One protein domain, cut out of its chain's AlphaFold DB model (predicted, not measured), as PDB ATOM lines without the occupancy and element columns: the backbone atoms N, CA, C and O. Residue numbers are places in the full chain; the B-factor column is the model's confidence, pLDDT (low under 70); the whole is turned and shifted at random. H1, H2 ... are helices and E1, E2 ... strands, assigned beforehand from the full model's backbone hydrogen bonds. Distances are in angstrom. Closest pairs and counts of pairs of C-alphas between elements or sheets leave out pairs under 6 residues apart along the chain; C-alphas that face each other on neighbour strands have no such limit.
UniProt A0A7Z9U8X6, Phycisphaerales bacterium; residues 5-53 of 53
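This is residues 5 to 53 of the 53 residues of a protein of Phycisphaerales bacterium (UniProt A0A7Z9U8X6). Three short helices, H1, H2 and H3, make a small head with their centres in a triangle, and the stretch before them runs away from it as a narrow arm. The arm is a turned-back loop: residues 5 to 6 fold back beside residues 12 to 13 of the strand E1, and residues 7 to 12 stick out free at the far end. The printed part has 49 residues with one named strand and three named helices in the order E1, H1, H2, H3, and the class is mostly helix. The whole is loose, with a radius of gyration of the C-alphas of 12.2 A, and it spans 39 by 17 by 15 A, the arm making the length.

The printed part begins at Leu 5, with its C-alpha at (2.754, -8.581, 16.209). E1 is residues 12 to 14, 6.8 A from first to last C-alpha, and begins with C-alpha 12 at (4.641, -13.067, 13.288). H1 is residues 18 to 25, 10.8 A long. H2, the longest helix, is residues 29 to 40 and measures 16.7 A. H3 is residues 47 to 51, 6.1 A long, and ends with C-alpha 51 at (-8.168, -10.148, 35.691).

E1 pairs with no named strand, but residues 5 to 6 pair with its residues 12 to 13, antiparallel. E1 is apart from H1, H2 and H3. H1 and H2 touch, H2 with its residues 31 to 35 alone, and the closest C-alphas are those of Leu 24 and Arg 32, 5.5 A apart. Their lines stand at a steep tilt of 50 degrees, and they run opposite ways. H1 and H3 touch, and their closest C-alphas, those of Ile 19 and Val 47, are 7.5 A apart. H2 and H3 are close but not clearly touching, with the closest C-alphas, those of Ala 35 and Leu 50, 6.3 A apart. In H1, H2 and H3 every O i to N i+4 pair is within hydrogen-bond range.

The two C-alphas farthest apart, those of Tyr 9 and Asp 28, are 39.0 A from each other. The C-alphas of Leu 5 and Leu 53, the first and last printed residues, are 24.2 A apart, and Leu 53 is the chain's last residue. The printed part has no cut. The links from E1 to H1 and from H1 to H2 are tight, the link from H2 to H3 is short, and no link is long. The mean pLDDT of the printed part is 89.8, and no printed residue is under 70.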
ATOM      1  N   LEU A   5       1.763  -9.579  16.576       91.38
ATOM      2  CA  LEU A   5       2.754  -8.581  16.209       91.38
ATOM      3  C   LEU A   5       3.599  -9.117  15.057       91.38
ATOM      4  O   LEU A   5       3.782 -10.323  14.916       91.38
ATOM      5  N   GLN A   6       4.128  -8.214  14.241       93.56
ATOM      6  CA  GLN A   6       5.116  -8.539  13.222       93.56
ATOM      7  C   GLN A   6       6.429  -7.865  13.605       93.56
ATOM      8  O   GLN A   6       6.443  -6.672  13.908       93.56
ATOM      9  N   ASP A   7       7.521  -8.622  13.623       94.00
ATOM     10  CA  ASP A   7       8.843  -8.061  13.875       94.00
ATOM     11  C   ASP A   7       9.454  -7.418  12.617       94.00
ATOM     12  O   ASP A   7       8.882  -7.438  11.522       94.00
ATOM     13  N   LYS A   8      10.655  -6.848  12.768       95.31
ATOM     14  CA  LYS A   8      11.382  -6.186  11.673       95.31
ATOM     15  C   LYS A   8      11.772  -7.112  10.512       95.31
ATOM     16  O   LYS A   8      12.156  -6.609   9.463       95.31
ATOM     17  N   TYR A   9      11.702  -8.429  10.692       96.31
ATOM     18  CA  TYR A   9      12.031  -9.434   9.677       96.31
ATOM     19  C   TYR A   9      10.784 -10.053   9.035       96.31
ATOM     20  O   TYR A   9      10.901 -10.923   8.176       96.31
ATOM     21  N   GLY A  10       9.588  -9.602   9.424       93.50
ATOM     22  CA  GLY A  10       8.330 -10.136   8.916       93.50
ATOM     23  C   GLY A  10       7.828 -11.374   9.656       93.50
ATOM     24  O   GLY A  10       6.807 -11.936   9.258       93.50
ATOM     25  N   MET A  11       8.491 -11.791  10.740       94.75
ATOM     26  CA  MET A  11       8.033 -12.915  11.549       94.75
ATOM     27  C   MET A  11       6.869 -12.477  12.433       94.75
ATOM     28  O   MET A  11       6.885 -11.401  13.039       94.75
ATOM     29  N   ARG A  12       5.837 -13.318  12.488       93.56
ATOM     30  CA  ARG A  12       4.641 -13.067  13.288       93.56
ATOM     31  C   ARG A  12       4.783 -13.710  14.656       93.56
ATOM     32  O   ARG A  12       5.012 -14.911  14.760       93.56
ATOM     33  N   TRP A  13       4.591 -12.900  15.680       92.44
ATOM     34  CA  TRP A  13       4.666 -13.281  17.077       92.44
ATOM     35  C   TRP A  13       3.310 -13.077  17.720       92.44
ATOM     36  O   TRP A  13       2.664 -12.059  17.480       92.44
ATOM     37  N   GLN A  14       2.896 -14.015  18.563       91.88
ATOM     38  CA  GLN A  14       1.748 -13.821  19.432       91.88
ATOM     39  C   GLN A  14       2.237 -13.758  20.874       91.88
ATOM     40  O   GLN A  14       2.841 -14.705  21.371       91.88
ATOM     41  N   ILE A  15       1.983 -12.638  21.543       90.62
ATOM     42  CA  ILE A  15       2.286 -12.498  22.967       90.62
ATOM     43  C   ILE A  15       1.032 -12.882  23.742       90.62
ATOM     44  O   ILE A  15       0.046 -12.150  23.719       90.62
ATOM     45  N   VAL A  16       1.071 -14.041  24.397       89.88
ATOM     46  CA  VAL A  16      -0.067 -14.640  25.108       89.88
ATOM     47  C   VAL A  16       0.248 -14.689  26.608       89.88
ATOM     48  O   VAL A  16       1.073 -15.501  27.026       89.88
ATOM     49  N   PRO A  17      -0.352 -13.815  27.437       89.81
ATOM     50  CA  PRO A  17      -0.206 -13.857  28.888       89.81
ATOM     51  C   PRO A  17      -0.812 -15.132  29.478       89.81
ATOM     52  O   PRO A  17      -1.868 -15.570  29.021       89.81
ATOM     53  N   GLN A  18      -0.214 -15.668  30.544       91.38
ATOM     54  CA  GLN A  18      -0.684 -16.900  31.198       91.38
ATOM     55  C   GLN A  18      -2.175 -16.844  31.567       91.38
ATOM     56  O   GLN A  18      -2.919 -17.770  31.261       91.38
ATOM     57  N   ILE A  19      -2.648 -15.708  32.091       90.06
ATOM     58  CA  ILE A  19      -4.054 -15.536  32.476       90.06
ATOM     59  C   ILE A  19      -5.042 -15.762  31.325       90.06
ATOM     60  O   ILE A  19      -6.156 -16.231  31.542       90.06
ATOM     61  N   THR A  20      -4.652 -15.457  30.083       89.06
ATOM     62  CA  THR A  20      -5.528 -15.693  28.930       89.06
ATOM     63  C   THR A  20      -5.768 -17.183  28.731       89.06
ATOM     64  O   THR A  20      -6.891 -17.587  28.445       89.06
ATOM     65  N   VAL A  21      -4.743 -18.007  28.959       88.38
ATOM     66  CA  VAL A  21      -4.839 -19.465  28.901       88.38
ATOM     67  C   VAL A  21      -5.719 -19.975  30.035       88.38
ATOM     68  O   VAL A  21      -6.637 -20.749  29.777       88.38
ATOM     69  N   ASP A  22      -5.505 -19.480  31.253       90.75
ATOM     70  CA  ASP A  22      -6.258 -19.908  32.435       90.75
ATOM     71  C   ASP A  22      -7.753 -19.574  32.303       90.75
ATOM     72  O   ASP A  22      -8.609 -20.406  32.606       90.75
ATOM     73  N   ILE A  23      -8.087 -18.387  31.783       89.06
ATOM     74  CA  ILE A  23      -9.478 -18.009  31.510       89.06
ATOM     75  C   ILE A  23     -10.063 -18.916  30.425       89.06
ATOM     76  O   ILE A  23     -11.133 -19.482  30.629       89.06
ATOM     77  N   LEU A  24      -9.376 -19.092  29.291       85.62
ATOM     78  CA  LEU A  24      -9.875 -19.880  28.156       85.62
ATOM     79  C   LEU A  24     -10.044 -21.373  28.478       85.62
ATOM     80  O   LEU A  24     -10.943 -22.012  27.928       85.62
ATOM     81  N   GLN A  25      -9.210 -21.919  29.363       89.31
ATOM     82  CA  GLN A  25      -9.292 -23.301  29.844       89.31
ATOM     83  C   GLN A  25     -10.202 -23.463  31.071       89.31
ATOM     84  O   GLN A  25     -10.530 -24.588  31.443       89.31
ATOM     85  N   GLY A  26     -10.640 -22.359  31.677       87.12
ATOM     86  CA  GLY A  26     -11.555 -22.357  32.809       87.12
ATOM     87  C   GLY A  26     -12.942 -22.917  32.477       87.12
ATOM     88  O   GLY A  26     -13.371 -22.986  31.319       87.12
ATOM     89  N   THR A  27     -13.668 -23.302  33.528       88.75
ATOM     90  CA  THR A  27     -15.033 -23.851  33.448       88.75
ATOM     91  C   THR A  27     -16.117 -22.774  33.351       88.75
ATOM     92  O   THR A  27     -17.241 -23.082  32.960       88.75
ATOM     93  N   ASP A  28     -15.796 -21.518  33.675       90.12
ATOM     94  CA  ASP A  28     -16.733 -20.396  33.601       90.12
ATOM     95  C   ASP A  28     -16.883 -19.907  32.153       90.12
ATOM     96  O   ASP A  28     -16.040 -19.191  31.599       90.12
ATOM     97  N   PHE A  29     -17.985 -20.324  31.533       88.62
ATOM     98  CA  PHE A  29     -18.313 -19.992  30.153       88.62
ATOM     99  C   PHE A  29     -18.537 -18.488  29.932       88.62
ATOM    100  O   PHE A  29     -18.086 -17.944  28.922       88.62
ATOM    101  N   GLU A  30     -19.182 -17.795  30.872       90.88
ATOM    102  CA  GLU A  30     -19.492 -16.367  30.732       90.88
ATOM    103  C   GLU A  30     -18.238 -15.511  30.897       90.88
ATOM    104  O   GLU A  30     -18.027 -14.550  30.150       90.88
ATOM    105  N   LYS A  31     -17.351 -15.888  31.824       88.56
ATOM    106  CA  LYS A  31     -16.024 -15.276  31.958       88.56
ATOM    107  C   LYS A  31     -15.208 -15.448  30.679       88.56
ATOM    108  O   LYS A  31     -14.659 -14.479  30.153       88.56
ATOM    109  N   ARG A  32     -15.186 -16.664  30.123       90.75
ATOM    110  CA  ARG A  32     -14.519 -16.967  28.849       90.75
ATOM    111  C   ARG A  32     -15.033 -16.122  27.698       90.75
ATOM    112  O   ARG A  32     -14.229 -15.607  26.923       90.75
ATOM    113  N   LYS A  33     -16.352 -15.992  27.574       91.00
ATOM    114  CA  LYS A  33     -16.984 -15.221  26.504       91.00
ATOM    115  C   LYS A  33     -16.598 -13.743  26.584       91.00
ATOM    116  O   LYS A  33     -16.085 -13.208  25.605       91.00
ATOM    117  N   ARG A  34     -16.740 -13.121  27.762       91.69
ATOM    118  CA  ARG A  34     -16.357 -11.715  27.985       91.69
ATOM    119  C   ARG A  34     -14.870 -11.475  27.717       91.69
ATOM    120  O   ARG A  34     -14.502 -10.491  27.079       91.69
ATOM    121  N   ALA A  35     -14.016 -12.400  28.150       90.31
ATOM    122  CA  ALA A  35     -12.584 -12.316  27.898       90.31
ATOM    123  C   ALA A  35     -12.252 -12.433  26.402       90.31
ATOM    124  O   ALA A  35     -11.473 -11.629  25.898       90.31
ATOM    125  N   MET A  36     -12.876 -13.359  25.662       88.44
ATOM    126  CA  MET A  36     -12.703 -13.452  24.206       88.44
ATOM    127  C   MET A  36     -13.160 -12.176  23.487       88.44
ATOM    128  O   MET A  36     -12.442 -11.680  22.621       88.44
ATOM    129  N   GLU A  37     -14.316 -11.619  23.858       90.25
ATOM    130  CA  GLU A  37     -14.837 -10.370  23.283       90.25
ATOM    131  C   GLU A  37     -13.862  -9.200  23.495       90.25
ATOM    132  O   GLU A  37     -13.549  -8.476  22.545       90.25
ATOM    133  N   ALA A  38     -13.303  -9.065  24.703       89.88
ATOM    134  CA  ALA A  38     -12.289  -8.058  25.009       89.88
ATOM    135  C   ALA A  38     -10.982  -8.283  24.222       89.88
ATOM    136  O   ALA A  38     -10.428  -7.345  23.649       89.88
ATOM    137  N   MET A  39     -10.506  -9.530  24.134       89.38
ATOM    138  CA  MET A  39      -9.257  -9.890  23.448       89.38
ATOM    139  C   MET A  39      -9.269  -9.569  21.947       89.38
ATOM    140  O   MET A  39      -8.234  -9.181  21.399       89.38
ATOM    141  N   VAL A  40     -10.419  -9.701  21.272       87.75
ATOM    142  CA  VAL A  40     -10.548  -9.407  19.832       87.75
ATOM    143  C   VAL A  40     -10.305  -7.927  19.531       87.75
ATOM    144  O   VAL A  40      -9.703  -7.598  18.504       87.75
ATOM    145  N   GLN A  41     -10.694  -7.043  20.450       88.06
ATOM    146  CA  GLN A  41     -10.491  -5.597  20.331       88.06
ATOM    147  C   GLN A  41      -9.044  -5.169  20.629       88.06
ATOM    148  O   GLN A  41      -8.655  -4.038  20.340       88.06
ATOM    149  N   MET A  42      -8.214  -6.066  21.170       86.56
ATOM    150  CA  MET A  42      -6.855  -5.756  21.604       86.56
ATOM    151  C   MET A  42      -5.794  -6.174  20.571       86.56
ATOM    152  O   MET A  42      -5.924  -7.144  19.815       86.56
ATOM    153  N   VAL A  43      -4.697  -5.416  20.532       85.69
ATOM    154  CA  VAL A  43      -3.423  -5.850  19.925       85.69
ATOM    155  C   VAL A  43      -2.450  -6.227  21.031       85.69
ATOM    156  O   VAL A  43      -1.926  -7.330  21.019       85.69
ATOM    157  N   LYS A  44      -2.272  -5.358  22.029       88.50
ATOM    158  CA  LYS A  44      -1.584  -5.677  23.281       88.50
ATOM    159  C   LYS A  44      -2.628  -6.025  24.337       88.50
ATOM    160  O   LYS A  44      -3.562  -5.252  24.523       88.50
ATOM    161  N   PHE A  45      -2.469  -7.160  25.009       90.19
ATOM    162  CA  PHE A  45      -3.360  -7.540  26.101       90.19
ATOM    163  C   PHE A  45      -3.105  -6.686  27.342       90.19
ATOM    164  O   PHE A  45      -1.956  -6.507  27.753       90.19
ATOM    165  N   ASP A  46      -4.188  -6.191  27.932       90.31
ATOM    166  CA  ASP A  46      -4.181  -5.576  29.253       90.31
ATOM    167  C   ASP A  46      -4.540  -6.644  30.290       90.31
ATOM    168  O   ASP A  46      -5.666  -7.138  30.336       90.31
ATOM    169  N   VAL A  47      -3.549  -7.042  31.086       88.81
ATOM    170  CA  VAL A  47      -3.710  -8.103  32.088       88.81
ATOM    171  C   VAL A  47      -4.694  -7.682  33.176       88.81
ATOM    172  O   VAL A  47      -5.524  -8.493  33.564       88.81
ATOM    173  N   SER A  48      -4.677  -6.418  33.603       89.56
ATOM    174  CA  SER A  48      -5.564  -5.931  34.662       89.56
ATOM    175  C   SER A  48      -7.024  -5.918  34.217       89.56
ATOM    176  O   SER A  48      -7.911  -6.273  34.991       89.56
ATOM    177  N   VAL A  49      -7.287  -5.573  32.952       88.81
ATOM    178  CA  VAL A  49      -8.638  -5.682  32.379       88.81
ATOM    179  C   VAL A  49      -9.091  -7.140  32.338       88.81
ATOM    180  O   VAL A  49     -10.235  -7.427  32.664       88.81
ATOM    181  N   LEU A  50      -8.205  -8.068  31.969       87.25
ATOM    182  CA  LEU A  50      -8.530  -9.493  31.887       87.25
ATOM    183  C   LEU A  50      -8.718 -10.156  33.263       87.25
ATOM    184  O   LEU A  50      -9.535 -11.063  33.379       87.25
ATOM    185  N   GLU A  51      -8.000  -9.707  34.295       85.75
ATOM    186  CA  GLU A  51      -8.168 -10.148  35.691       85.75
ATOM    187  C   GLU A  51      -9.515  -9.731  36.285       85.75
ATOM    188  O   GLU A  51     -10.080 -10.462  37.099       85.75
ATOM    189  N   ALA A  52     -10.019  -8.563  35.883       85.31
ATOM    190  CA  ALA A  52     -11.256  -7.992  36.403       85.31
ATOM    191  C   ALA A  52     -12.536  -8.592  35.786       85.31
ATOM    192  O   ALA A  52     -13.631  -8.336  36.296       85.31
ATOM    193  N   LEU A  53     -12.421  -9.347  34.687       81.38
ATOM    194  CA  LEU A  53     -13.542 -10.039  34.030       81.38
ATOM    195  C   LEU A  53     -13.932 -11.305  34.783       81.38
ATOM    196  O   LEU A  53     -15.152 -11.610  34.818       81.38
TER     197      LEU A  53